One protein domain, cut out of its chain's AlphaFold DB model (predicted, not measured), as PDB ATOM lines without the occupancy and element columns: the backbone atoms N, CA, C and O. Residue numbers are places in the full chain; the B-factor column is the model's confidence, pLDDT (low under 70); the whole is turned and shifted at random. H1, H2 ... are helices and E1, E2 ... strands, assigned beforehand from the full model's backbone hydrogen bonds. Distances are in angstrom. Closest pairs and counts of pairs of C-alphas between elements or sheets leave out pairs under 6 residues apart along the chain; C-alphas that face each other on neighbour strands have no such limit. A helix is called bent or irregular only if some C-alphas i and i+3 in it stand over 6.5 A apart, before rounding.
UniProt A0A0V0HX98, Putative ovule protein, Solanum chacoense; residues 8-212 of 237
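Overview. This is residues 8 to 212 of the 237 residues of the protein "Putative ovule protein" of Solanum chacoense (UniProt A0A0V0HX98). A long, twisted sheet of eight strands is folded into a V by sharp bends in E5 and E10; one half holds E4, E9 and E6 and the other E3, E8 and E7, and E3 runs on into E4 to join the two halves again. H2 packs on E6 and E9, where the sheet curls round it, and a small head made of the first residues, H1, E1 and E2 lengthens the model at one end beyond E4. The printed part has 205 residues with two named helices and ten named strands, in the order H1 E1 E2 H2 E3 E4 E5 E6 E7 E8 E9 E10; the class is mostly strand, though under half of the residues, 92, are in named elements. The large sheet is branched and mixed, while E1 and E2 make a parallel sheet of two. The whole is compact, with a radius of gyration of the C-alphas of 17.3 A, and elongated, spanning 56 by 33 by 31 A.

Along the chain. Residues 8 to 19 hold no named element. H1 is residues 20 to 24, beginning with C-alpha 20 at (38.618, 94.805, 55.302); it is neither bent nor irregular, but only just: C-alphas 20 and 23 are 6.0 A apart. E1 is residues 30 to 32 and E2 is residues 51 to 53. H2, residues 59 to 71, is 18.7 A long from first to last C-alpha. E3 is residues 82 to 85, and E4 is residues 87 to 89. E5, residues 100 to 110, bends by 154 degrees at residue 103, and its end C-alphas are 10.1 A apart. E6, residues 121 to 129, is 25.0 A long; E7, residues 135 to 141, 19.8 A; E8, residues 150 to 157, 22.2 A; and E9, residues 166 to 171, 15.9 A. E10, residues 190 to 209, bends by 149 degrees at residue 201 and ends with C-alpha 209 at (58.148, 87.652, 46.182).

Arrangement. Residues 8 to 9 pair in parallel with residues 31 to 32 of E1. E1 and E2 are parallel at 4 degrees, with N 31 and O 51 at 3.0 A. The closest C-alphas of E2 and E4 are those of Thr 51 and Thr 88, 4.6 A apart. H1 is not on the branched sheet. H2 is on it; its closest C-alphas to E9 are those of Ile 69 and Leu 170, 6.6 A apart, and to E6 those of Ser 70 and Leu 122, 6.4 A apart. In H2 every O i to N i+4 pair is within hydrogen-bond range; in H1 0 of 1 is, beside 2 of 2 O i to N i+3 pairs. E3 runs on into E4 at 40 degrees. E3 and E8 are parallel, with N 84 and O 155 at 2.9 A. E4 and E9 are antiparallel, with N 87 and O 168 at 2.8 A. E6 has E9 on one side, with N 126 and O 169 at 3.0 A, and E10 on the other side, with N 125 and O 206 at 2.8 A; both pairs are antiparallel. E7 and E8 form a hairpin, with N 137 and O 152 at 2.9 A. E10 has E5 on one side, antiparallel, with N 102 and O 203 at 3.1 A and N 109 and O 193 at 2.8 A. E6 and E7 are on the other side of E10; E7 is antiparallel to it, with N 138 and O 194 at 2.8 A. E6 and E7 are apart.

Size, cuts and confidence. The two C-alphas farthest apart are those of Asn 14 and Gly 146, 56.1 A. The printed part has no cut. The long links are E1 to E2 and E9 to E10, with 18 residues each. The mean pLDDT of the printed part is 87.3; residues 73 to 82, 91, 143 to 146, 158 to 163 and 212 are under 70.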
ATOM      1  N   LEU A   8      29.888  95.499  42.749       93.88
ATOM      2  CA  LEU A   8      30.139  96.681  43.573       93.88
ATOM      3  C   LEU A   8      30.931  97.708  42.761       93.88
ATOM      4  O   LEU A   8      32.075  97.462  42.382       93.88
ATOM      5  N   ASN A   9      30.314  98.860  42.490       93.94
ATOM      6  CA  ASN A   9      30.961  99.960  41.782       93.94
ATOM      7  C   ASN A   9      31.374 101.064  42.759       93.94
ATOM      8  O   ASN A   9      30.520 101.670  43.401       93.94
ATOM      9  N   LEU A  10      32.678 101.309  42.846       94.81
ATOM     10  CA  LEU A  10      33.305 102.330  43.682       94.81
ATOM     11  C   LEU A  10      34.206 103.253  42.852       94.81
ATOM     12  O   LEU A  10      35.090 103.897  43.411       94.81
ATOM     13  N   MET A  11      34.001 103.321  41.534       93.94
ATOM     14  CA  MET A  11      34.794 104.175  40.651       93.94
ATOM     15  C   MET A  11      34.783 105.649  41.082       93.94
ATOM     16  O   MET A  11      33.824 106.101  41.709       93.94
ATOM     17  N   ASP A  12      35.835 106.387  40.719       94.31
ATOM     18  CA  ASP A  12      35.969 107.839  40.938       94.31
ATOM     19  C   ASP A  12      35.830 108.275  42.411       94.31
ATOM     20  O   ASP A  12      35.298 109.333  42.748       94.31
ATOM     21  N   ASN A  13      36.304 107.432  43.334       93.69
ATOM     22  CA  ASN A  13      36.341 107.750  44.757       93.69
ATOM     23  C   ASN A  13      37.754 108.120  45.232       93.69
ATOM     24  O   ASN A  13      38.767 107.650  44.725       93.69
ATOM     25  N   ASN A  14      37.823 108.936  46.284       92.94
ATOM     26  CA  ASN A  14      39.076 109.497  46.807       92.94
ATOM     27  C   ASN A  14      39.594 108.797  48.077       92.94
ATOM     28  O   ASN A  14      40.315 109.412  48.864       92.94
ATOM     29  N   PHE A  15      39.216 107.539  48.315       93.31
ATOM     30  CA  PHE A  15      39.734 106.779  49.452       93.31
ATOM     31  C   PHE A  15      41.175 106.313  49.208       93.31
ATOM     32  O   PHE A  15      41.572 106.022  48.082       93.31
ATOM     33  N   GLU A  16      41.949 106.210  50.286       95.06
ATOM     34  CA  GLU A  16      43.291 105.610  50.254       95.06
ATOM     35  C   GLU A  16      43.251 104.092  50.443       95.06
ATOM     36  O   GLU A  16      44.095 103.367  49.914       95.06
ATOM     37  N   TYR A  17      42.232 103.613  51.164       94.62
ATOM     38  CA  TYR A  17      42.050 102.219  51.541       94.62
ATOM     39  C   TYR A  17      40.574 101.838  51.485       94.62
ATOM     40  O   TYR A  17      39.704 102.630  51.855       94.62
ATOM     41  N   LEU A  18      40.305 100.593  51.098       94.19
ATOM     42  CA  LEU A  18      38.995  99.977  51.276       94.19
ATOM     43  C   LEU A  18      38.927  99.242  52.626       94.19
ATOM     44  O   LEU A  18      39.945  98.727  53.100       94.19
ATOM     45  N   PRO A  19      37.746  99.161  53.263       91.88
ATOM     46  CA  PRO A  19      37.601  98.444  54.521       91.88
ATOM     47  C   PRO A  19      37.793  96.934  54.322       91.88
ATOM     48  O   PRO A  19      37.325  96.353  53.342       91.88
ATOM     49  N   ARG A  20      38.407  96.269  55.311       89.75
ATOM     50  CA  ARG A  20      38.618  94.805  55.302       89.75
ATOM     51  C   ARG A  20      37.317  94.002  55.204       89.75
ATOM     52  O   ARG A  20      37.334  92.862  54.759       89.75
ATOM     53  N   SER A  21      36.184  94.599  55.575       90.69
ATOM     54  CA  SER A  21      34.860  93.981  55.456       90.69
ATOM     55  C   SER A  21      34.465  93.639  54.014       90.69
ATOM     56  O   SER A  21      33.547  92.847  53.835       90.69
ATOM     57  N   ILE A  22      35.148  94.166  52.985       91.19
ATOM     58  CA  ILE A  22      34.922  93.745  51.590       91.19
ATOM     59  C   ILE A  22      35.198  92.249  51.394       91.19
ATOM     60  O   ILE A  22      34.449  91.596  50.671       91.19
ATOM     61  N   ALA A  23      36.180  91.677  52.097       90.50
ATOM     62  CA  ALA A  23      36.473  90.243  52.041       90.50
ATOM     63  C   ALA A  23      35.299  89.372  52.537       90.50
ATOM     64  O   ALA A  23      35.185  88.204  52.175       90.50
ATOM     65  N   GLN A  24      34.395  89.944  53.341       91.06
ATOM     66  CA  GLN A  24      33.217  89.259  53.884       91.06
ATOM     67  C   GLN A  24      32.024  89.274  52.916       91.06
ATOM     68  O   GLN A  24      31.007  88.629  53.177       91.06
ATOM     69  N   LEU A  25      32.124  89.987  51.788       91.31
ATOM     70  CA  LEU A  25      31.094  90.023  50.752       91.31
ATOM     71  C   LEU A  25      31.163  88.745  49.904       91.31
ATOM     72  O   LEU A  25      31.552  88.776  48.743       91.31
ATOM     73  N   GLY A  26      30.784  87.604  50.485       88.62
ATOM     74  CA  GLY A  26      30.954  86.279  49.873       88.62
ATOM     75  C   GLY A  26      30.227  86.056  48.541       88.62
ATOM     76  O   GLY A  26      30.551  85.102  47.848       88.62
ATOM     77  N   ALA A  27      29.284  86.932  48.180       91.19
ATOM     78  CA  ALA A  27      28.569  86.916  46.903       91.19
ATOM     79  C   ALA A  27      29.132  87.893  45.853       91.19
ATOM     80  O   ALA A  27      28.554  88.019  44.777       91.19
ATOM     81  N   LEU A  28      30.177  88.656  46.189       92.81
ATOM     82  CA  LEU A  28      30.741  89.673  45.309       92.81
ATOM     83  C   LEU A  28      31.574  89.015  44.205       92.81
ATOM     84  O   LEU A  28      32.583  88.378  44.490       92.81
ATOM     85  N   GLU A  29      31.163  89.227  42.959       92.31
ATOM     86  CA  GLU A  29      31.755  88.669  41.734       92.31
ATOM     87  C   GLU A  29      32.567  89.732  40.966       92.31
ATOM     88  O   GLU A  29      33.611  89.427  40.384       92.31
ATOM     89  N   TYR A  30      32.133  91.000  41.032       92.62
ATOM     90  CA  TYR A  30      32.705  92.136  40.301       92.62
ATOM     91  C   TYR A  30      32.967  93.353  41.200       92.62
ATOM     92  O   TYR A  30      32.058  93.822  41.893       92.62
ATOM     93  N   LEU A  31      34.174  93.922  41.122       94.25
ATOM     94  CA  LEU A  31      34.583  95.122  41.863       94.25
ATOM     95  C   LEU A  31      35.188  96.188  40.934       94.25
ATOM     96  O   LEU A  31      36.243  95.981  40.340       94.25
ATOM     97  N   HIS A  32      34.558  97.361  40.847       94.31
ATOM     98  CA  HIS A  32      35.039  98.477  40.024       94.31
ATOM     99  C   HIS A  32      35.679  99.570  40.883       94.31
ATOM    100  O   HIS A  32      35.015 100.188  41.710       94.31
ATOM    101  N   LEU A  33      36.967  99.812  40.657       95.06
ATOM    102  CA  LEU A  33      37.850 100.747  41.360       95.06
ATOM    103  C   LEU A  33      38.591 101.688  40.391       95.06
ATOM    104  O   LEU A  33      39.599 102.294  40.760       95.06
ATOM    105  N   SER A  34      38.144 101.808  39.137       91.56
ATOM    106  CA  SER A  34      38.737 102.761  38.190       91.56
ATOM    107  C   SER A  34      38.627 104.189  38.720       91.56
ATOM    108  O   SER A  34      37.714 104.516  39.478       91.56
ATOM    109  N   ASP A  35      39.582 105.037  38.345       91.31
ATOM    110  CA  ASP A  35      39.640 106.448  38.742       91.31
ATOM    111  C   ASP A  35      39.725 106.701  40.262       91.31
ATOM    112  O   ASP A  35      39.628 107.840  40.714       91.31
ATOM    113  N   CYS A  36      40.015 105.672  41.067       94.31
ATOM    114  CA  CYS A  36      40.310 105.821  42.492       94.31
ATOM    115  C   CYS A  36      41.754 106.304  42.718       94.31
ATOM    116  O   CYS A  36      42.620 105.550  43.158       94.31
ATOM    117  N   LYS A  37      42.034 107.572  42.399       90.81
ATOM    118  CA  LYS A  37      43.401 108.134  42.269       90.81
ATOM    119  C   LYS A  37      44.263 108.094  43.535       90.81
ATOM    120  O   LYS A  37      45.480 108.216  43.442       90.81
ATOM    121  N   ARG A  38      43.644 107.979  44.713       95.06
ATOM    122  CA  ARG A  38      44.341 107.919  46.009       95.06
ATOM    123  C   ARG A  38      44.509 106.502  46.540       95.06
ATOM    124  O   ARG A  38      45.170 106.341  47.557       95.06
ATOM    125  N   LEU A  39      43.930 105.501  45.880       95.81
ATOM    126  CA  LEU A  39      43.973 104.125  46.348       95.81
ATOM    127  C   LEU A  39      45.416 103.609  46.344       95.81
ATOM    128  O   LEU A  39      46.096 103.636  45.318       95.81
ATOM    129  N   ILE A  40      45.871 103.128  47.500       93.31
ATOM    130  CA  ILE A  40      47.249 102.659  47.688       93.31
ATOM    131  C   ILE A  40      47.339 101.141  47.508       93.31
ATOM    132  O   ILE A  40      48.307 100.638  46.941       93.31
ATOM    133  N   GLN A  41      46.332 100.404  47.978       93.88
ATOM    134  CA  GLN A  41      46.330  98.941  47.989       93.88
ATOM    135  C   GLN A  41      44.914  98.373  47.865       93.88
ATOM    136  O   GLN A  41      43.935  99.020  48.240       93.88
ATOM    137  N   LEU A  42      44.819  97.137  47.385       94.69
ATOM    138  CA  LEU A  42      43.567  96.391  47.306       94.69
ATOM    139  C   LEU A  42      43.289  95.656  48.629       94.69
ATOM    140  O   LEU A  42      44.236  95.204  49.279       94.69
ATOM    141  N   PRO A  43      42.015  95.519  49.045       91.00
ATOM    142  CA  PRO A  43      41.650  94.704  50.200       91.00
ATOM    143  C   PRO A  43      41.828  93.214  49.883       91.00
ATOM    144  O   PRO A  43      41.961  92.833  48.720       91.00
ATOM    145  N   GLU A  44      41.757  92.372  50.914       92.88
ATOM    146  CA  GLU A  44      41.581  90.929  50.723       92.88
ATOM    147  C   GLU A  44      40.321  90.640  49.902       92.88
ATOM    148  O   GLU A  44      39.278  91.285  50.073       92.88
ATOM    149  N   PHE A  45      40.427  89.686  48.977       91.81
ATOM    150  CA  PHE A  45      39.346  89.385  48.048       91.81
ATOM    151  C   PHE A  45      38.349  88.384  48.633       91.81
ATOM    152  O   PHE A  45      38.761  87.364  49.190       91.81
ATOM    153  N   PRO A  46      37.035  88.607  48.447       90.44
ATOM    154  CA  PRO A  46      36.051  87.582  48.748       90.44
ATOM    155  C   PRO A  46      36.210  86.379  47.807       90.44
ATOM    156  O   PRO A  46      36.762  86.472  46.706       90.44
ATOM    157  N   GLN A  47      35.704  85.221  48.237       87.12
ATOM    158  CA  GLN A  47      35.906  83.947  47.537       87.12
ATOM    159  C   GLN A  47      35.368  83.942  46.097       87.12
ATOM    160  O   GLN A  47      35.992  83.336  45.235       87.12
ATOM    161  N   GLN A  48      34.259  84.634  45.825       89.12
ATOM    162  CA  GLN A  48      33.619  84.647  44.503       89.12
ATOM    163  C   GLN A  48      34.133  85.750  43.565       89.12
ATOM    164  O   GLN A  48      33.747  85.776  42.401       89.12
ATOM    165  N   LEU A  49      35.020  86.642  44.029       91.50
ATOM    166  CA  LEU A  49      35.505  87.744  43.197       91.50
ATOM    167  C   LEU A  49      36.375  87.199  42.063       91.50
ATOM    168  O   LEU A  49      37.410  86.581  42.321       91.50
ATOM    169  N   HIS A  50      35.987  87.463  40.825       91.25
ATOM    170  CA  HIS A  50      36.752  87.057  39.648       91.25
ATOM    171  C   HIS A  50      36.970  88.195  38.658       91.25
ATOM    172  O   HIS A  50      37.809  88.059  37.776       91.25
ATOM    173  N   THR A  51      36.275  89.325  38.806       93.19
ATOM    174  CA  THR A  51      36.470  90.483  37.933       93.19
ATOM    175  C   THR A  51      36.732  91.736  38.753       93.19
ATOM    176  O   THR A  51      35.993  92.077  39.680       93.19
ATOM    177  N   ILE A  52      37.809  92.431  38.413       94.38
ATOM    178  CA  ILE A  52      38.246  93.646  39.081       94.38
ATOM    179  C   ILE A  52      38.738  94.642  38.044       94.38
ATOM    180  O   ILE A  52      39.615  94.345  37.246       94.38
ATOM    181  N   ASP A  53      38.201  95.852  38.094       93.88
ATOM    182  CA  ASP A  53      38.669  96.954  37.264       93.88
ATOM    183  C   ASP A  53      39.360  97.968  38.161       93.88
ATOM    184  O   ASP A  53      38.710  98.609  38.980       93.88
ATOM    185  N   ALA A  54      40.667  98.143  38.018       94.00
ATOM    186  CA  ALA A  54      41.434  99.101  38.807       94.00
ATOM    187  C   ALA A  54      42.458  99.820  37.930       94.00
ATOM    188  O   ALA A  54      42.668  99.457  36.772       94.00
ATOM    189  N   ASP A  55      43.091 100.874  38.439       92.31
ATOM    190  CA  ASP A  55      44.189 101.526  37.728       92.31
ATOM    191  C   ASP A  55      45.451 100.647  37.716       92.31
ATOM    192  O   ASP A  55      46.314 100.745  38.585       92.31
ATOM    193  N   TRP A  56      45.568  99.787  36.702       93.44
ATOM    194  CA  TRP A  56      46.727  98.916  36.521       93.44
ATOM    195  C   TRP A  56      47.999  99.642  36.065       93.44
ATOM    196  O   TRP A  56      49.037  99.005  35.911       93.44
ATOM    197  N   SER A  57      47.964 100.962  35.854       90.75
ATOM    198  CA  SER A  57      49.203 101.737  35.715       90.75
ATOM    199  C   SER A  57      49.888 101.972  37.070       90.75
ATOM    200  O   SER A  57      51.092 102.229  37.122       90.75
ATOM    201  N   ASN A  58      49.148 101.816  38.175       91.81
ATOM    202  CA  ASN A  58      49.666 101.923  39.530       91.81
ATOM    203  C   ASN A  58      50.315 100.600  39.974       91.81
ATOM    204  O   ASN A  58      49.645  99.594  40.223       91.81
ATOM    205  N   SER A  59      51.639 100.621  40.128       92.94
ATOM    206  CA  SER A  59      52.445  99.463  40.538       92.94
ATOM    207  C   SER A  59      52.033  98.875  41.890       92.94
ATOM    208  O   SER A  59      52.116  97.659  42.069       92.94
ATOM    209  N   SER A  60      51.563  99.707  42.821       92.88
ATOM    210  CA  SER A  60      51.119  99.262  44.147       92.88
ATOM    211  C   SER A  60      49.840  98.436  44.043       92.88
ATOM    212  O   SER A  60      49.710  97.412  44.709       92.88
ATOM    213  N   ILE A  61      48.933  98.819  43.139       94.94
ATOM    214  CA  ILE A  61      47.684  98.098  42.873       94.94
ATOM    215  C   ILE A  61      47.958  96.756  42.195       94.94
ATOM    216  O   ILE A  61      47.415  95.742  42.632       94.94
ATOM    217  N   CYS A  62      48.847  96.719  41.196       95.12
ATOM    218  CA  CYS A  62      49.287  95.458  40.591       95.12
ATOM    219  C   CYS A  62      49.918  94.522  41.628       95.12
ATOM    220  O   CYS A  62      49.530  93.361  41.717       95.12
ATOM    221  N   ASN A  63      50.841  95.026  42.456       94.12
ATOM    222  CA  ASN A  63      51.440  94.219  43.517       94.12
ATOM    223  C   ASN A  63      50.370  93.681  44.477       94.12
ATOM    224  O   ASN A  63      50.327  92.487  44.753       94.12
ATOM    225  N   SER A  64      49.456  94.543  44.929       94.62
ATOM    226  CA  SER A  64      48.382  94.156  45.843       94.62
ATOM    227  C   SER A  64      47.451  93.093  45.246       94.62
ATOM    228  O   SER A  64      47.019  92.203  45.973       94.62
ATOM    229  N   LEU A  65      47.158  93.141  43.938       95.31
ATOM    230  CA  LEU A  65      46.391  92.102  43.238       95.31
ATOM    231  C   LEU A  65      47.084  90.742  43.371       95.31
ATOM    232  O   LEU A  65      46.477  89.781  43.833       95.31
ATOM    233  N   PHE A  66      48.360  90.667  43.002       95.06
ATOM    234  CA  PHE A  66      49.093  89.404  42.985       95.06
ATOM    235  C   PHE A  66      49.401  88.852  44.381       95.06
ATOM    236  O   PHE A  66      49.360  87.636  44.571       95.06
ATOM    237  N   GLN A  67      49.634  89.720  45.371       92.38
ATOM    238  CA  GLN A  67      49.737  89.307  46.775       92.38
ATOM    239  C   GLN A  67      48.444  88.620  47.230       92.38
ATOM    240  O   GLN A  67      48.497  87.517  47.772       92.38
ATOM    241  N   ASN A  68      47.285  89.213  46.917       92.38
ATOM    242  CA  ASN A  68      45.984  88.617  47.211       92.38
ATOM    243  C   ASN A  68      45.759  87.293  46.473       92.38
ATOM    244  O   ASN A  68      45.294  86.340  47.087       92.38
ATOM    245  N   ILE A  69      46.133  87.195  45.190       91.75
ATOM    246  CA  ILE A  69      46.063  85.925  44.448       91.75
ATOM    247  C   ILE A  69      46.898  84.841  45.148       91.75
ATOM    248  O   ILE A  69      46.449  83.705  45.233       91.75
ATOM    249  N   SER A  70      48.070  85.177  45.702       89.62
ATOM    250  CA  SER A  70      48.917  84.195  46.398       89.62
ATOM    251  C   SER A  70      48.317  83.667  47.711       89.62
ATOM    252  O   SER A  70      48.604  82.535  48.096       89.62
ATOM    253  N   LEU A  71      47.479  84.465  48.386       86.75
ATOM    254  CA  LEU A  71      46.781  84.070  49.619       86.75
ATOM    255  C   LEU A  71      45.602  83.131  49.344       86.75
ATOM    256  O   LEU A  71      45.164  82.388  50.222       86.75
ATOM    257  N   LEU A  72      45.081  83.168  48.120       78.69
ATOM    258  CA  LEU A  72      44.009  82.304  47.661       78.69
ATOM    259  C   LEU A  72      44.633  80.966  47.255       78.69
ATOM    260  O   LEU A  72      44.953  80.738  46.090       78.69
ATOM    261  N   HIS A  73      44.871  80.101  48.242       64.44
ATOM    262  CA  HIS A  73      45.391  78.758  48.000       64.44
ATOM    263  C   HIS A  73      44.525  78.024  46.959       64.44
ATOM    264  O   HIS A  73      43.297  78.105  47.038       64.44
ATOM    265  N   PRO A  74      45.122  77.300  45.993       58.91
ATOM    266  CA  PRO A  74      44.348  76.396  45.154       58.91
ATOM    267  C   PRO A  74      43.670  75.349  46.050       58.91
ATOM    268  O   PRO A  74      44.326  74.783  46.926       58.91
ATOM    269  N   ASP A  75      42.375  75.100  45.836       48.00
ATOM    270  CA  ASP A  75      41.629  74.016  46.484       48.00
ATOM    271  C   ASP A  75      42.251  72.671  46.062       48.00
ATOM    272  O   ASP A  75      41.870  72.052  45.069       48.00
ATOM    273  N   THR A  76      43.281  72.219  46.777       49.06
ATOM    274  CA  THR A  76      43.969  70.957  46.497       49.06
ATOM    275  C   THR A  76      43.148  69.792  47.039       49.06
ATOM    276  O   THR A  76      43.447  69.256  48.104       49.06
ATOM    277  N   SER A  77      42.106  69.408  46.301       43.97
ATOM    278  CA  SER A  77      41.459  68.097  46.441       43.97
ATOM    279  C   SER A  77      41.780  67.147  45.282       43.97
ATOM    280  O   SER A  77      41.651  65.944  45.475       43.97
ATOM    281  N   ASP A  78      42.231  67.639  44.119       43.25
ATOM    282  CA  ASP A  78      42.544  66.788  42.960       43.25
ATOM    283  C   ASP A  78      43.981  66.988  42.459       43.25
ATOM    284  O   ASP A  78      44.405  68.066  42.045       43.25
ATOM    285  N   SER A  79      44.746  65.901  42.489       46.41
ATOM    286  CA  SER A  79      46.204  65.842  42.360       46.41
ATOM    287  C   SER A  79      46.764  65.960  40.937       46.41
ATOM    288  O   SER A  79      47.938  65.659  40.731       46.41
ATOM    289  N   HIS A  80      45.981  66.378  39.937       51.53
ATOM    290  CA  HIS A  80      46.437  66.320  38.535       51.53
ATOM    291  C   HIS A  80      46.162  67.558  37.675       51.53
ATOM    292  O   HIS A  80      46.701  67.645  36.572       51.53
ATOM    293  N   SER A  81      45.412  68.547  38.163       55.59
ATOM    294  CA  SER A  81      45.221  69.813  37.450       55.59
ATOM    295  C   SER A  81      45.194  70.966  38.443       55.59
ATOM    296  O   SER A  81      44.269  71.075  39.244       55.59
ATOM    297  N   LEU A  82      46.212  71.831  38.405       67.06
ATOM    298  CA  LEU A  82      46.153  73.107  39.107       67.06
ATOM    299  C   LEU A  82      45.135  73.986  38.378       67.06
ATOM    300  O   LEU A  82      45.474  74.612  37.372       67.06
ATOM    301  N   SER A  83      43.893  74.012  38.864       80.00
ATOM    302  CA  SER A  83      42.954  75.053  38.462       80.00
ATOM    303  C   SER A  83      43.427  76.363  39.083       80.00
ATOM    304  O   SER A  83      43.327  76.558  40.295       80.00
ATOM    305  N   LEU A  84      44.031  77.226  38.269       86.50
ATOM    306  CA  LEU A  84      44.485  78.530  38.725       86.50
ATOM    307  C   LEU A  84      43.301  79.488  38.738       86.50
ATOM    308  O   LEU A  84      42.570  79.602  37.753       86.50
ATOM    309  N   ARG A  85      43.154  80.211  39.849       87.38
ATOM    310  CA  ARG A  85      42.177  81.289  39.955       87.38
ATOM    311  C   ARG A  85      42.641  82.482  39.128       87.38
ATOM    312  O   ARG A  85      43.747  82.988  39.321       87.38
ATOM    313  N   VAL A  86      41.767  82.936  38.239       91.12
ATOM    314  CA  VAL A  86      42.041  84.045  37.322       91.12
ATOM    315  C   VAL A  86      41.235  85.268  37.724       91.12
ATOM    316  O   VAL A  86      40.061  85.159  38.045       91.12
ATOM    317  N   PHE A  87      41.835  86.447  37.678       93.25
ATOM    318  CA  PHE A  87      41.116  87.710  37.792       93.25
ATOM    319  C   PHE A  87      41.052  88.376  36.427       93.25
ATOM    320  O   PHE A  87      42.084  88.540  35.782       93.25
ATOM    321  N   THR A  88      39.861  88.759  35.984       93.69
ATOM    322  CA  THR A  88      39.670  89.493  34.733       93.69
ATOM    323  C   THR A  88      39.505  90.984  34.996       93.69
ATOM    324  O   THR A  88      39.009  91.402  36.043       93.69
ATOM    325  N   SER A  89      39.933  91.799  34.043       92.56
ATOM    326  CA  SER A  89      39.696  93.239  34.018       92.56
ATOM    327  C   SER A  89      39.326  93.648  32.608       92.56
ATOM    328  O   SER A  89      39.953  93.180  31.656       92.56
ATOM    329  N   ARG A  90      38.412  94.614  32.493       86.06
ATOM    330  CA  ARG A  90      38.079  95.261  31.220       86.06
ATOM    331  C   ARG A  90      39.316  95.877  30.557       86.06
ATOM    332  O   ARG A  90      40.293  96.169  31.265       86.06
ATOM    333  N   PRO A  91      39.272  96.114  29.230       69.06
ATOM    334  CA  PRO A  91      40.460  96.327  28.416       69.06
ATOM    335  C   PRO A  91      41.348  97.441  28.963       69.06
ATOM    336  O   PRO A  91      40.941  98.602  29.068       69.06
ATOM    337  N   LYS A  92      42.587  97.077  29.285       77.25
ATOM    338  CA  LYS A  92      43.705  97.999  29.484       77.25
ATOM    339  C   LYS A  92      44.909  97.446  28.734       77.25
ATOM    340  O   LYS A  92      44.943  96.280  28.357       77.25
ATOM    341  N   ASN A  93      45.909  98.287  28.518       89.25
ATOM    342  CA  ASN A  93      47.201  97.807  28.044       89.25
ATOM    343  C   ASN A  93      47.854  96.939  29.127       89.25
ATOM    344  O   ASN A  93      47.615  97.155  30.320       89.25
ATOM    345  N   ILE A  94      48.731  96.018  28.721       94.00
ATOM    346  CA  ILE A  94      49.536  95.233  29.662       94.00
ATOM    347  C   ILE A  94      50.268  96.175  30.642       94.00
ATOM    348  O   ILE A  94      51.034  97.044  30.200       94.00
ATOM    349  N   PRO A  95      50.065  96.014  31.965       94.50
ATOM    350  CA  PRO A  95      50.630  96.904  32.977       94.50
ATOM    351  C   PRO A  95      52.146  97.055  32.872       94.50
ATOM    352  O   PRO A  95      52.875  96.070  32.769       94.50
ATOM    353  N   SER A  96      52.661  98.281  32.987       93.94
ATOM    354  CA  SER A  96      54.114  98.532  33.034       93.94
ATOM    355  C   SER A  96      54.794  97.962  34.287       93.94
ATOM    356  O   SER A  96      56.020  97.946  34.357       93.94
ATOM    357  N   TRP A  97      54.013  97.467  35.255       94.75
ATOM    358  CA  TRP A  97      54.487  96.723  36.421       94.75
ATOM    359  C   TRP A  97      55.187  95.404  36.057       94.75
ATOM    360  O   TRP A  97      56.052  94.947  36.805       94.75
ATOM    361  N   PHE A  98      54.855  94.787  34.919       95.12
ATOM    362  CA  PHE A  98      55.540  93.577  34.465       95.12
ATOM    363  C   PHE A  98      56.915  93.907  33.883       95.12
ATOM    364  O   PHE A  98      57.043  94.757  32.999       95.12
ATOM    365  N   HIS A  99      57.946  93.200  34.353       91.81
ATOM    366  CA  HIS A  99      59.317  93.384  33.867       91.81
ATOM    367  C   HIS A  99      59.488  92.869  32.440       91.81
ATOM    368  O   HIS A  99      60.179  93.496  31.639       91.81
ATOM    369  N   LEU A 100      58.841  91.747  32.121       93.94
ATOM    370  CA  LEU A 100      58.810  91.205  30.776       93.94
ATOM    371  C   LEU A 100      57.430  91.438  30.176       93.94
ATOM    372  O   LEU A 100      56.427  91.019  30.747       93.94
ATOM    373  N   ARG A 101      57.389  92.103  29.025       95.62
ATOM    374  CA  ARG A 101      56.175  92.338  28.241       95.62
ATOM    375  C   ARG A 101      56.460  92.016  26.786       95.62
ATOM    376  O   ARG A 101      57.582  92.231  26.327       95.62
ATOM    377  N   GLY A 102      55.464  91.524  26.068       95.12
ATOM    378  CA  GLY A 102      55.623  91.205  24.658       95.12
ATOM    379  C   GLY A 102      54.355  90.656  24.036       95.12
ATOM    380  O   GLY A 102      53.312  90.585  24.682       95.12
ATOM    381  N   THR A 103      54.486  90.260  22.776       96.38
ATOM    382  CA  THR A 103      53.417  89.641  21.999       96.38
ATOM    383  C   THR A 103      53.944  88.356  21.380       96.38
ATOM    384  O   THR A 103      55.023  88.353  20.786       96.38
ATOM    385  N   GLY A 104      53.202  87.261  21.511       95.88
ATOM    386  CA  GLY A 104      53.629  85.968  20.986       95.88
ATOM    387  C   GLY A 104      52.721  84.821  21.404       95.88
ATOM    388  O   GLY A 104      51.812  84.993  22.210       95.88
ATOM    389  N   THR A 105      52.991  83.636  20.859       95.25
ATOM    390  CA  THR A 105      52.321  82.379  21.246       95.25
ATOM    391  C   THR A 105      52.913  81.743  22.501       95.25
ATOM    392  O   THR A 105      52.346  80.810  23.073       95.25
ATOM    393  N   SER A 106      54.077  82.234  22.921       94.88
ATOM    394  CA  SER A 106      54.787  81.808  24.118       94.88
ATOM    395  C   SER A 106      55.729  82.900  24.610       94.88
ATOM    396  O   SER A 106      56.014  83.865  23.895       94.88
ATOM    397  N   VAL A 107      56.222  82.728  25.831       95.50
ATOM    398  CA  VAL A 107      57.217  83.601  26.446       95.50
ATOM    399  C   VAL A 107      58.285  82.772  27.145       95.50
ATOM    400  O   VAL A 107      57.969  81.873  27.918       95.50
ATOM    401  N   LEU A 108      59.547  83.107  26.878       93.88
ATOM    402  CA  LEU A 108      60.722  82.546  27.538       93.88
ATOM    403  C   LEU A 108      61.259  83.577  28.530       93.88
ATOM    404  O   LEU A 108      61.600  84.695  28.142       93.88
ATOM    405  N   VAL A 109      61.338  83.206  29.804       94.12
ATOM    406  CA  VAL A 109      61.876  84.065  30.863       94.12
ATOM    407  C   VAL A 109      63.156  83.447  31.392       94.12
ATOM    408  O   VAL A 109      63.121  82.368  31.980       94.12
ATOM    409  N   ASN A 110      64.270  84.157  31.215       92.12
ATOM    410  CA  ASN A 110      65.534  83.795  31.846       92.12
ATOM    411  C   ASN A 110      65.443  84.074  33.349       92.12
ATOM    412  O   ASN A 110      65.178  85.203  33.774       92.12
ATOM    413  N   LEU A 111      65.648  83.035  34.144       92.06
ATOM    414  CA  LEU A 111      65.615  83.063  35.592       92.06
ATOM    415  C   LEU A 111      66.983  83.532  36.109       92.06
ATOM    416  O   LEU A 111      68.014  83.007  35.686       92.06
ATOM    417  N   PRO A 112      67.034  84.536  36.999       90.00
ATOM    418  CA  PRO A 112      68.298  84.976  37.569       90.00
ATOM    419  C   PRO A 112      68.903  83.891  38.468       90.00
ATOM    420  O   PRO A 112      68.208  83.031  39.003       90.00
ATOM    421  N   MET A 113      70.212  83.957  38.698       85.75
ATOM    422  CA  MET A 113      70.864  83.061  39.653       85.75
ATOM    423  C   MET A 113      70.239  83.217  41.049       85.75
ATOM    424  O   MET A 113      70.053  84.339  41.524       85.75
ATOM    425  N   ASN A 114      69.952  82.095  41.714       88.69
ATOM    426  CA  ASN A 114      69.279  82.055  43.019       88.69
ATOM    427  C   ASN A 114      67.901  82.746  43.031       88.69
ATOM    428  O   ASN A 114      67.524  83.360  44.029       88.69
ATOM    429  N   TRP A 115      67.161  82.684  41.920       91.31
ATOM    430  CA  TRP A 115      65.810  83.240  41.819       91.31
ATOM    431  C   TRP A 115      64.835  82.623  42.828       91.31
ATOM    432  O   TRP A 115      63.940  83.297  43.324       91.31
ATOM    433  N   TYR A 116      64.981  81.342  43.154       91.75
ATOM    434  CA  TYR A 116      64.120  80.688  44.121       91.75
ATOM    435  C   TYR A 116      64.672  80.875  45.533       91.75
ATOM    436  O   TYR A 116      65.670  80.259  45.921       91.75
ATOM    437  N   VAL A 117      63.972  81.701  46.312       90.38
ATOM    438  CA  VAL A 117      64.185  81.860  47.752       90.38
ATOM    439  C   VAL A 117      63.037  81.179  48.485       90.38
ATOM    440  O   VAL A 117      61.875  81.576  48.343       90.38
ATOM    441  N   THR A 118      63.362  80.140  49.256       87.62
ATOM    442  CA  THR A 118      62.394  79.385  50.059       87.62
ATOM    443  C   THR A 118      61.592  80.326  50.956       87.62
ATOM    444  O   THR A 118      62.137  81.273  51.514       87.62
ATOM    445  N   ASP A 119      60.285  80.089  51.046       86.31
ATOM    446  CA  ASP A 119      59.306  80.879  51.804       86.31
ATOM    447  C   ASP A 119      59.117  82.346  51.386       86.31
ATOM    448  O   ASP A 119      58.143  82.957  51.834       86.31
ATOM    449  N   ASN A 120      59.956  82.904  50.509       90.69
ATOM    450  CA  ASN A 120      59.795  84.261  49.982       90.69
ATOM    451  C   ASN A 120      59.229  84.284  48.552       90.69
ATOM    452  O   ASN A 120      58.424  85.157  48.235       90.69
ATOM    453  N   PHE A 121      59.595  83.333  47.688       92.69
ATOM    454  CA  PHE A 121      59.052  83.261  46.326       92.69
ATOM    455  C   PHE A 121      57.570  82.856  46.334       92.69
ATOM    456  O   PHE A 121      57.215  81.779  46.817       92.69
ATOM    457  N   LEU A 122      56.708  83.706  45.771       92.44
ATOM    458  CA  LEU A 122      55.258  83.493  45.719       92.44
ATOM    459  C   LEU A 122      54.801  82.829  44.416       92.44
ATOM    460  O   LEU A 122      53.825  82.083  44.413       92.44
ATOM    461  N   GLY A 123      55.499  83.077  43.309       93.38
ATOM    462  CA  GLY A 123      55.152  82.513  42.008       93.38
ATOM    463  C   GLY A 123      55.507  83.427  40.842       93.38
ATOM    464  O   GLY A 123      56.088  84.500  41.003       93.38
ATOM    465  N   PHE A 124      55.127  82.996  39.646       94.75
ATOM    466  CA  PHE A 124      55.214  83.805  38.436       94.75
ATOM    467  C   PHE A 124      53.888  84.535  38.246       94.75
ATOM    468  O   PHE A 124      52.862  83.913  37.975       94.75
ATOM    469  N   ALA A 125      53.901  85.851  38.435       96.25
ATOM    470  CA  ALA A 125      52.776  86.718  38.135       96.25
ATOM    471  C   ALA A 125      52.669  86.862  36.618       96.25
ATOM    472  O   ALA A 125      53.622  87.300  35.965       96.25
ATOM    473  N   VAL A 126      51.519  86.487  36.065       96.12
ATOM    474  CA  VAL A 126      51.272  86.480  34.624       96.12
ATOM    475  C   VAL A 126      50.000  87.255  34.331       96.12
ATOM    476  O   VAL A 126      49.009  87.157  35.059       96.12
ATOM    477  N   CYS A 127      50.021  88.014  33.241       95.50
ATOM    478  CA  CYS A 127      48.795  88.442  32.597       95.50
ATOM    479  C   CYS A 127      48.859  88.295  31.085       95.50
ATOM    480  O   CYS A 127      49.942  88.353  30.500       95.50
ATOM    481  N   TYR A 128      47.698  88.175  30.449       94.38
ATOM    482  CA  TYR A 128      47.582  88.311  29.003       94.38
ATOM    483  C   TYR A 128      46.204  88.835  28.591       94.38
ATOM    484  O   TYR A 128      45.217  88.609  29.291       94.38
ATOM    485  N   SER A 129      46.140  89.531  27.457       92.12
ATOM    486  CA  SER A 129      44.890  90.026  26.869       92.12
ATOM    487  C   SER A 129      44.225  88.965  25.995       92.12
ATOM    488  O   SER A 129      44.905  88.330  25.186       92.12
ATOM    489  N   GLY A 130      42.909  88.816  26.078       88.88
ATOM    490  CA  GLY A 130      42.139  87.992  25.150       88.88
ATOM    491  C   GLY A 130      41.310  86.909  25.836       88.88
ATOM    492  O   GLY A 130      41.226  86.850  27.062       88.88
ATOM    493  N   GLU A 131      40.775  85.980  25.042       87.75
ATOM    494  CA  GLU A 131      40.019  84.830  25.553       87.75
ATOM    495  C   GLU A 131      40.836  83.987  26.545       87.75
ATOM    496  O   GLU A 131      42.042  83.761  26.364       87.75
ATOM    497  N   LEU A 132      40.160  83.533  27.605       87.56
ATOM    498  CA  LEU A 132      40.735  82.661  28.613       87.56
ATOM    499  C   LEU A 132      40.947  81.256  28.043       87.56
ATOM    500  O   LEU A 132      40.000  80.611  27.606       87.56
ATOM    501  N   ILE A 133      42.186  80.773  28.082       88.00
ATOM    502  CA  ILE A 133      42.584  79.486  27.518       88.00
ATOM    503  C   ILE A 133      43.533  78.792  28.485       88.00
ATOM    504  O   ILE A 133      44.338  79.443  29.151       88.00
ATOM    505  N   ASP A 134      43.459  77.467  28.552       90.12
ATOM    506  CA  ASP A 134      44.450  76.684  29.285       90.12
ATOM    507  C   ASP A 134      45.848  76.953  28.724       90.12
ATOM    508  O   ASP A 134      46.054  76.974  27.509       90.12
ATOM    509  N   ILE A 135      46.828  77.073  29.614       90.62
ATOM    510  CA  ILE A 135      48.219  77.306  29.222       90.62
ATOM    511  C   ILE A 135      49.102  76.143  29.658       90.62
ATOM    512  O   ILE A 135      48.765  75.373  30.559       90.62
ATOM    513  N   THR A 136      50.270  76.022  29.036       91.88
ATOM    514  CA  THR A 136      51.294  75.064  29.472       91.88
ATOM    515  C   THR A 136      52.516  75.814  29.969       91.88
ATOM    516  O   THR A 136      53.046  76.674  29.271       91.88
ATOM    517  N   ALA A 137      52.968  75.484  31.173       93.12
ATOM    518  CA  ALA A 137      54.199  76.000  31.744       93.12
ATOM    519  C   ALA A 137      55.281  74.920  31.704       93.12
ATOM    520  O   ALA A 137      55.040  73.770  32.079       93.12
ATOM    521  N   HIS A 138      56.483  75.303  31.287       92.19
ATOM    522  CA  HIS A 138      57.664  74.460  31.373       92.19
ATOM    523  C   HIS A 138      58.751  75.129  32.188       92.19
ATOM    524  O   HIS A 138      59.028  76.313  32.006       92.19
ATOM    525  N   LEU A 139      59.415  74.339  33.019       90.88
ATOM    526  CA  LEU A 139      60.612  74.741  33.730       90.88
ATOM    527  C   LEU A 139      61.798  73.948  33.181       90.88
ATOM    528  O   LEU A 139      61.843  72.719  33.281       90.88
ATOM    529  N   ILE A 140      62.717  74.666  32.540       89.31
ATOM    530  CA  ILE A 140      63.796  74.104  31.731       89.31
ATOM    531  C   ILE A 140      65.108  74.169  32.534       89.31
ATOM    532  O   ILE A 140      65.549  75.267  32.896       89.31
ATOM    533  N   PRO A 141      65.735  73.017  32.840       84.06
ATOM    534  CA  PRO A 141      67.056  72.968  33.464       84.06
ATOM    535  C   PRO A 141      68.177  73.337  32.486       84.06
ATOM    536  O   PRO A 141      68.017  73.191  31.275       84.06
ATOM    537  N   LEU A 142      69.333  73.743  33.019       76.19
ATOM    538  CA  LEU A 142      70.559  73.879  32.229       76.19
ATOM    539  C   LEU A 142      70.919  72.521  31.585       76.19
ATOM    540  O   LEU A 142      70.990  71.493  32.273       76.19
ATOM    541  N   CYS A 143      71.130  72.512  30.262       60.66
ATOM    542  CA  CYS A 143      71.612  71.330  29.542       60.66
ATOM    543  C   CYS A 143      72.910  70.826  30.193       60.66
ATOM    544  O   CYS A 143      73.780  71.629  30.508       60.66
ATOM    545  N   ASP A 144      72.999  69.507  30.395       60.66
ATOM    546  CA  ASP A 144      74.055  68.737  31.094       60.66
ATOM    547  C   ASP A 144      73.762  68.350  32.559       60.66
ATOM    548  O   ASP A 144      74.496  67.553  33.145       60.66
ATOM    549  N   ALA A 145      72.650  68.796  33.156       57.31
ATOM    550  CA  ALA A 145      72.335  68.483  34.560       57.31
ATOM    551  C   ALA A 145      71.738  67.078  34.819       57.31
ATOM    552  O   ALA A 145      71.523  66.715  35.976       57.31
ATOM    553  N   GLY A 146      71.403  66.303  33.778       63.78
ATOM    554  CA  GLY A 146      70.671  65.030  33.913       63.78
ATOM    555  C   GLY A 146      69.244  65.177  34.474       63.78
ATOM    556  O   GLY A 146      68.615  64.180  34.825       63.78
ATOM    557  N   MET A 147      68.743  66.412  34.581       74.25
ATOM    558  CA  MET A 147      67.407  66.742  35.070       74.25
ATOM    559  C   MET A 147      66.402  66.708  33.912       74.25
ATOM    560  O   MET A 147      66.705  67.159  32.806       74.25
ATOM    561  N   SER A 148      65.203  66.177  34.154       78.56
ATOM    562  CA  SER A 148      64.141  66.155  33.140       78.56
ATOM    563  C   SER A 148      63.409  67.497  33.067       78.56
ATOM    564  O   SER A 148      63.192  68.145  34.089       78.56
ATOM    565  N   LEU A 149      62.974  67.878  31.862       82.19
ATOM    566  CA  LEU A 149      62.060  69.001  31.646       82.19
ATOM    567  C   LEU A 149      60.799  68.825  32.499       82.19
ATOM    568  O   LEU A 149      60.096  67.818  32.380       82.19
ATOM    569  N   MET A 150      60.482  69.826  33.312       86.62
ATOM    570  CA  MET A 150      59.237  69.854  34.070       86.62
ATOM    571  C   MET A 150      58.169  70.569  33.260       86.62
ATOM    572  O   MET A 150      58.382  71.680  32.788       86.62
ATOM    573  N   THR A 151      57.035  69.902  33.067       84.69
ATOM    574  CA  THR A 151      55.908  70.392  32.271       84.69
ATOM    575  C   THR A 151      54.652  70.308  33.112       84.69
ATOM    576  O   THR A 151      54.359  69.243  33.652       84.69
ATOM    577  N   GLN A 152      53.888  71.394  33.156       85.75
ATOM    578  CA  GLN A 152      52.593  71.435  33.813       85.75
ATOM    579  C   GLN A 152      51.565  72.097  32.898       85.75
ATOM    580  O   GLN A 152      51.748  73.232  32.454       85.75
ATOM    581  N   LYS A 153      50.451  71.399  32.652       87.50
ATOM    582  CA  LYS A 153      49.257  72.014  32.069       87.50
ATOM    583  C   LYS A 153      48.502  72.750  33.177       87.50
ATOM    584  O   LYS A 153      48.248  72.176  34.237       87.50
ATOM    585  N   LEU A 154      48.169  74.008  32.939       86.19
ATOM    586  CA  LEU A 154      47.479  74.875  33.884       86.19
ATOM    587  C   LEU A 154      46.062  75.088  33.368       86.19
ATOM    588  O   LEU A 154      45.870  75.702  32.316       86.19
ATOM    589  N   ALA A 155      45.090  74.543  34.097       83.94
ATOM    590  CA  ALA A 155      43.691  74.792  33.807       83.94
ATOM    591  C   ALA A 155      43.328  76.169  34.353       83.94
ATOM    592  O   ALA A 155      43.540  76.443  35.536       83.94
ATOM    593  N   LEU A 156      42.795  77.042  33.509       79.88
ATOM    594  CA  LEU A 156      42.381  78.371  33.939       79.88
ATOM    595  C   LEU A 156      40.868  78.373  34.145       79.88
ATOM    596  O   LEU A 156      40.114  78.052  33.230       79.88
ATOM    597  N   SER A 157      40.413  78.708  35.353       72.62
ATOM    598  CA  SER A 157      38.985  78.774  35.660       72.62
ATOM    599  C   SER A 157      38.555  80.211  35.916       72.62
ATOM    600  O   SER A 157      39.089  80.886  36.795       72.62
ATOM    601  N   ASN A 158      37.609  80.678  35.097       68.06
ATOM    602  CA  ASN A 158      36.596  81.692  35.393       68.06
ATOM    603  C   ASN A 158      35.779  82.013  34.137       68.06
ATOM    604  O   ASN A 158      36.119  81.610  33.027       68.06
ATOM    605  N   HIS A 159      34.686  82.748  34.325       58.97
ATOM    606  CA  HIS A 159      33.914  83.305  33.225       58.97
ATOM    607  C   HIS A 159      34.535  84.643  32.813       58.97
ATOM    608  O   HIS A 159      34.255  85.670  33.429       58.97
ATOM    609  N   ALA A 160      35.398  84.643  31.792       59.44
ATOM    610  CA  ALA A 160      35.686  85.882  31.078       59.44
ATOM    611  C   ALA A 160      34.360  86.377  30.477       59.44
ATOM    612  O   ALA A 160      33.739  85.668  29.684       59.44
ATOM    613  N   GLU A 161      33.878  87.543  30.917       59.62
ATOM    614  CA  GLU A 161      32.632  88.112  30.387       59.62
ATOM    615  C   GLU A 161      32.850  88.618  28.943       59.62
ATOM    616  O   GLU A 161      31.897  88.645  28.160       59.62
ATOM    617  N   TYR A 162      34.092  88.972  28.569       65.69
ATOM    618  CA  TYR A 162      34.429  89.583  27.280       65.69
ATOM    619  C   TYR A 162      35.724  89.035  26.660       65.69
ATOM    620  O   TYR A 162      36.648  88.619  27.354       65.69
ATOM    621  N   LEU A 163      35.799  89.078  25.323       67.38
ATOM    622  CA  LEU A 163      36.932  88.561  24.541       67.38
ATOM    623  C   LEU A 163      38.209  89.406  24.648       67.38
ATOM    624  O   LEU A 163      39.272  88.886  24.340       67.38
ATOM    625  N   ASP A 164      38.117  90.664  25.087       75.69
ATOM    626  CA  ASP A 164      39.238  91.621  25.125       75.69
ATOM    627  C   ASP A 164      39.737  91.916  26.555       75.69
ATOM    628  O   ASP A 164      40.493  92.866  26.782       75.69
ATOM    629  N   ASP A 165      39.303  91.128  27.539       89.06
ATOM    630  CA  ASP A 165      39.717  91.308  28.929       89.06
ATOM    631  C   ASP A 165      41.200  90.944  29.126       89.06
ATOM    632  O   ASP A 165      41.766  90.090  28.435       89.06
ATOM    633  N   ILE A 166      41.843  91.580  30.110       93.19
ATOM    634  CA  ILE A 166      43.126  91.094  30.628       93.19
ATOM    635  C   ILE A 166      42.845  90.054  31.702       93.19
ATOM    636  O   ILE A 166      42.152  90.331  32.680       93.19
ATOM    637  N   ASN A 167      43.465  88.892  31.551       93.75
ATOM    638  CA  ASN A 167      43.463  87.814  32.525       93.75
ATOM    639  C   ASN A 167      44.717  87.916  33.391       93.75
ATOM    640  O   ASN A 167      45.820  87.946  32.853       93.75
ATOM    641  N   PHE A 168      44.565  87.934  34.712       95.25
ATOM    642  CA  PHE A 168      45.643  87.949  35.699       95.25
ATOM    643  C   PHE A 168      45.615  86.666  36.522       95.25
ATOM    644  O   PHE A 168      44.578  86.303  37.072       95.25
ATOM    645  N   PHE A 169      46.751  85.994  36.656       94.19
ATOM    646  CA  PHE A 169      46.859  84.793  37.482       94.19
ATOM    647  C   PHE A 169      48.297  84.576  37.945       94.19
ATOM    648  O   PHE A 169      49.256  85.108  37.381       94.19
ATOM    649  N   LEU A 170      48.445  83.783  39.000       93.81
ATOM    650  CA  LEU A 170      49.736  83.440  39.578       93.81
ATOM    651  C   LEU A 170      50.033  81.969  39.301       93.81
ATOM    652  O   LEU A 170      49.216  81.107  39.614       93.81
ATOM    653  N   VAL A 171      51.209  81.680  38.749       92.38
ATOM    654  CA  VAL A 171      51.705  80.308  38.592       92.38
ATOM    655  C   VAL A 171      52.618  79.985  39.780       92.38
ATOM    656  O   VAL A 171      53.746  80.488  39.828       92.38
ATOM    657  N   PRO A 172      52.169  79.184  40.763       90.44
ATOM    658  CA  PRO A 172      52.999  78.806  41.899       90.44
ATOM    659  C   PRO A 172      54.040  77.757  41.493       90.44
ATOM    660  O   PRO A 172      53.811  76.941  40.600       90.44
ATOM    661  N   LEU A 173      55.167  77.707  42.210       88.75
ATOM    662  CA  LEU A 173      56.172  76.665  41.978       88.75
ATOM    663  C   LEU A 173      55.671  75.269  42.375       88.75
ATOM    664  O   LEU A 173      56.060  74.286  41.752       88.75
ATOM    665  N   GLY A 174      54.808  75.180  43.393       81.88
ATOM    666  CA  GLY A 174      54.424  73.919  44.036       81.88
ATOM    667  C   GLY A 174      53.794  72.865  43.120       81.88
ATOM    668  O   GLY A 174      53.909  71.687  43.428       81.88
ATOM    669  N   GLY A 175      53.177  73.252  41.998       76.38
ATOM    670  CA  GLY A 175      52.735  72.287  40.977       76.38
ATOM    671  C   GLY A 175      53.484  72.373  39.652       76.38
ATOM    672  O   GLY A 175      53.120  71.674  38.718       76.38
ATOM    673  N   LEU A 176      54.519  73.209  39.551       85.56
ATOM    674  CA  LEU A 176      55.439  73.208  38.413       85.56
ATOM    675  C   LEU A 176      56.683  72.351  38.698       85.56
ATOM    676  O   LEU A 176      57.201  71.702  37.795       85.56
ATOM    677  N   TRP A 177      57.164  72.357  39.943       87.88
ATOM    678  CA  TRP A 177      58.363  71.641  40.365       87.88
ATOM    679  C   TRP A 177      58.042  70.237  40.880       87.88
ATOM    680  O   TRP A 177      57.298  70.069  41.843       87.88
ATOM    681  N   ASP A 178      58.677  69.231  40.283       86.62
ATOM    682  CA  ASP A 178      58.569  67.828  40.670       86.62
ATOM    683  C   ASP A 178      59.925  67.328  41.185       86.62
ATOM    684  O   ASP A 178      60.816  66.951  40.418       86.62
ATOM    685  N   ALA A 179      60.078  67.305  42.512       85.94
ATOM    686  CA  ALA A 179      61.316  66.881  43.166       85.94
ATOM    687  C   ALA A 179      61.718  65.433  42.823       85.94
ATOM    688  O   ALA A 179      62.905  65.110  42.851       85.94
ATOM    689  N   SER A 180      60.763  64.568  42.450       84.62
ATOM    690  CA  SER A 180      61.061  63.189  42.037       84.62
ATOM    691  C   SER A 180      61.803  63.125  40.697       84.62
ATOM    692  O   SER A 180      62.606  62.221  40.473       84.62
ATOM    693  N   LYS A 181      61.599  64.127  39.831       83.31
ATOM    694  CA  LYS A 181      62.260  64.273  38.523       83.31
ATOM    695  C   LYS A 181      63.511  65.150  38.569       83.31
ATOM    696  O   LYS A 181      64.203  65.285  37.559       83.31
ATOM    697  N   ALA A 182      63.811  65.728  39.731       83.56
ATOM    698  CA  ALA A 182      64.906  66.671  39.904       83.56
ATOM    699  C   ALA A 182      66.287  66.008  40.038       83.56
ATOM    700  O   ALA A 182      67.291  66.702  39.941       83.56
ATOM    701  N   ASN A 183      66.376  64.691  40.269       85.19
ATOM    702  CA  ASN A 183      67.651  63.967  40.402       85.19
ATOM    703  C   ASN A 183      68.640  64.631  41.398       85.19
ATOM    704  O   ASN A 183      69.819  64.821  41.108       85.19
ATOM    705  N   GLY A 184      68.135  65.055  42.565       82.88
ATOM    706  CA  GLY A 184      68.927  65.726  43.606       82.88
ATOM    707  C   GLY A 184      69.210  67.215  43.365       82.88
ATOM    708  O   GLY A 184      69.923  67.829  44.157       82.88
ATOM    709  N   LYS A 185      68.661  67.803  42.297       88.19
ATOM    710  CA  LYS A 185      68.744  69.238  42.003       88.19
ATOM    711  C   LYS A 185      67.665  70.055  42.713       88.19
ATOM    712  O   LYS A 185      66.725  69.518  43.297       88.19
ATOM    713  N   THR A 186      67.813  71.371  42.640       90.12
ATOM    714  CA  THR A 186      66.935  72.378  43.239       90.12
ATOM    715  C   THR A 186      66.290  73.254  42.157       90.12
ATOM    716  O   THR A 186      66.796  73.299  41.036       90.12
ATOM    717  N   PRO A 187      65.220  74.013  42.463       90.12
ATOM    718  CA  PRO A 187      64.629  74.957  41.508       90.12
ATOM    719  C   PRO A 187      65.626  75.979  40.941       90.12
ATOM    720  O   PRO A 187      65.498  76.406  39.797       90.12
ATOM    721  N   ASN A 188      66.657  76.329  41.714       91.38
ATOM    722  CA  ASN A 188      67.714  77.246  41.289       91.38
ATOM    723  C   ASN A 188      68.634  76.674  40.197       91.38
ATOM    724  O   ASN A 188      69.397  77.435  39.611       91.38
ATOM    725  N   ASP A 189      68.553  75.374  39.897       89.75
ATOM    726  CA  ASP A 189      69.235  74.748  38.758       89.75
ATOM    727  C   ASP A 189      68.470  74.941  37.425       89.75
ATOM    728  O   ASP A 189      68.938  74.505  36.369       89.75
ATOM    729  N   CYS A 190      67.286  75.565  37.452       89.50
ATOM    730  CA  CYS A 190      66.528  75.921  36.254       89.50
ATOM    731  C   CYS A 190      66.857  77.331  35.766       89.50
ATOM    732  O   CYS A 190      66.847  78.283  36.544       89.50
ATOM    733  N   GLU A 191      67.075  77.453  34.456       89.56
ATOM    734  CA  GLU A 191      67.464  78.713  33.813       89.56
ATOM    735  C   GLU A 191      66.303  79.413  33.131       89.56
ATOM    736  O   GLU A 191      66.318  80.632  32.996       89.56
ATOM    737  N   ILE A 192      65.307  78.660  32.661       91.69
ATOM    738  CA  ILE A 192      64.234  79.223  31.847       91.69
ATOM    739  C   ILE A 192      62.891  78.704  32.339       91.69
ATOM    740  O   ILE A 192      62.701  77.500  32.517       91.69
ATOM    741  N   ILE A 193      61.934  79.616  32.485       94.62
ATOM    742  CA  ILE A 193      60.514  79.267  32.459       94.62
ATOM    743  C   ILE A 193      59.933  79.647  31.098       94.62
ATOM    744  O   ILE A 193      60.114  80.768  30.621       94.62
ATOM    745  N   CYS A 194      59.246  78.697  30.471       94.88
ATOM    746  CA  CYS A 194      58.489  78.920  29.250       94.88
ATOM    747  C   CYS A 194      56.992  78.835  29.548       94.88
ATOM    748  O   CYS A 194      56.544  77.838  30.114       94.88
ATOM    749  N   LEU A 195      56.216  79.838  29.146       95.50
ATOM    750  CA  LEU A 195      54.754  79.778  29.176       95.50
ATOM    751  C   LEU A 195      54.241  79.748  27.737       95.50
ATOM    752  O   LEU A 195      54.534  80.658  26.964       95.50
ATOM    753  N   PHE A 196      53.485  78.713  27.382       94.38
ATOM    754  CA  PHE A 196      52.837  78.563  26.081       94.38
ATOM    755  C   PHE A 196      51.355  78.893  26.194       94.38
ATOM    756  O   PHE A 196      50.616  78.218  26.912       94.38
ATOM    757  N   PHE A 197      50.939  79.905  25.435       90.75
ATOM    758  CA  PHE A 197      49.551  80.340  25.325       90.75
ATOM    759  C   PHE A 197      48.823  79.617  24.186       90.75
ATOM    760  O   PHE A 197      47.609  79.552  24.184       90.75
ATOM    761  N   GLY A 198      49.535  79.060  23.203       87.44
ATOM    762  CA  GLY A 198      48.930  78.335  22.073       87.44
ATOM    763  C   GLY A 198      48.413  79.236  20.945       87.44
ATOM    764  O   GLY A 198      48.402  78.815  19.792       87.44
ATOM    765  N   GLU A 199      48.102  80.496  21.237       91.12
ATOM    766  CA  GLU A 199      47.766  81.528  20.254       91.12
ATOM    767  C   GLU A 199      48.457  82.858  20.568       91.12
ATOM    768  O   GLU A 199      49.060  83.023  21.626       91.12
ATOM    769  N   MET A 200      48.411  83.800  19.625       92.12
ATOM    770  CA  MET A 200      49.049  85.107  19.783       92.12
ATOM    771  C   MET A 200      48.366  85.910  20.890       92.12
ATOM    772  O   MET A 200      47.193  86.253  20.774       92.12
ATOM    773  N   LYS A 201      49.124  86.256  21.932       92.69
ATOM    774  CA  LYS A 201      48.663  87.078  23.053       92.69
ATOM    775  C   LYS A 201      49.624  88.235  23.296       92.69
ATOM    776  O   LYS A 201      50.833  88.055  23.146       92.69
ATOM    777  N   GLU A 202      49.116  89.392  23.717       95.00
ATOM    778  CA  GLU A 202      49.934  90.364  24.449       95.00
ATOM    779  C   GLU A 202      49.996  89.931  25.911       95.00
ATOM    780  O   GLU A 202      48.965  89.607  26.503       95.00
ATOM    781  N   PHE A 203      51.190  89.892  26.495       95.69
ATOM    782  CA  PHE A 203      51.399  89.330  27.825       95.69
ATOM    783  C   PHE A 203      52.365  90.151  28.674       95.69
ATOM    784  O   PHE A 203      53.209  90.900  28.172       95.69
ATOM    785  N   GLY A 204      52.260  89.954  29.987       96.88
ATOM    786  CA  GLY A 204      53.181  90.443  31.002       96.88
ATOM    787  C   GLY A 204      53.585  89.314  31.949       96.88
ATOM    788  O   GLY A 204      52.738  88.526  32.362       96.88
ATOM    789  N   VAL A 205      54.872  89.228  32.294       97.50
ATOM    790  CA  VAL A 205      55.398  88.250  33.260       97.50
ATOM    791  C   VAL A 205      56.351  88.915  34.253       97.50
ATOM    792  O   VAL A 205      57.177  89.762  33.893       97.50
ATOM    793  N   ARG A 206      56.233  88.532  35.529       95.75
ATOM    794  CA  ARG A 206      57.097  88.976  36.629       95.75
ATOM    795  C   ARG A 206      57.264  87.865  37.665       95.75
ATOM    796  O   ARG A 206      56.313  87.164  37.985       95.75
ATOM    797  N   LEU A 207      58.465  87.723  38.220       95.19
ATOM    798  CA  LEU A 207      58.690  86.886  39.401       95.19
ATOM    799  C   LEU A 207      58.216  87.655  40.640       95.19
ATOM    800  O   LEU A 207      58.644  88.791  40.847       95.19
ATOM    801  N   LEU A 208      57.340  87.047  41.438       94.56
ATOM    802  CA  LEU A 208      56.726  87.659  42.614       94.56
ATOM    803  C   LEU A 208      57.321  87.090  43.907       94.56
ATOM    804  O   LEU A 208      57.463  85.875  44.053       94.56
ATOM    805  N   TYR A 209      57.600  87.976  44.863       92.56
ATOM    806  CA  TYR A 209      58.148  87.652  46.182       92.56
ATOM    807  C   TYR A 209      57.319  88.336  47.278       92.56
ATOM    808  O   TYR A 209      56.617  89.312  46.999       92.56
ATOM    809  N   LYS A 210      57.390  87.848  48.524       89.88
ATOM    810  CA  LYS A 210      56.774  88.527  49.681       89.88
ATOM    811  C   LYS A 210      57.482  89.848  49.975       89.88
ATOM    812  O   LYS A 210      56.818  90.852  50.208       89.88
ATOM    813  N   ASP A 211      58.814  89.837  49.922       83.00
ATOM    814  CA  ASP A 211      59.670  91.018  50.042       83.00
ATOM    815  C   ASP A 211      60.594  91.136  48.818       83.00
ATOM    816  O   ASP A 211      61.422  90.261  48.543       83.00
ATOM    817  N   GLU A 212      60.447  92.229  48.065       67.12
ATOM    818  CA  GLU A 212      61.227  92.487  46.848       67.12
ATOM    819  C   GLU A 212      62.687  92.886  47.120       67.12
ATOM    820  O   GLU A 212      63.515  92.854  46.203       67.12
TER     821      GLU A 212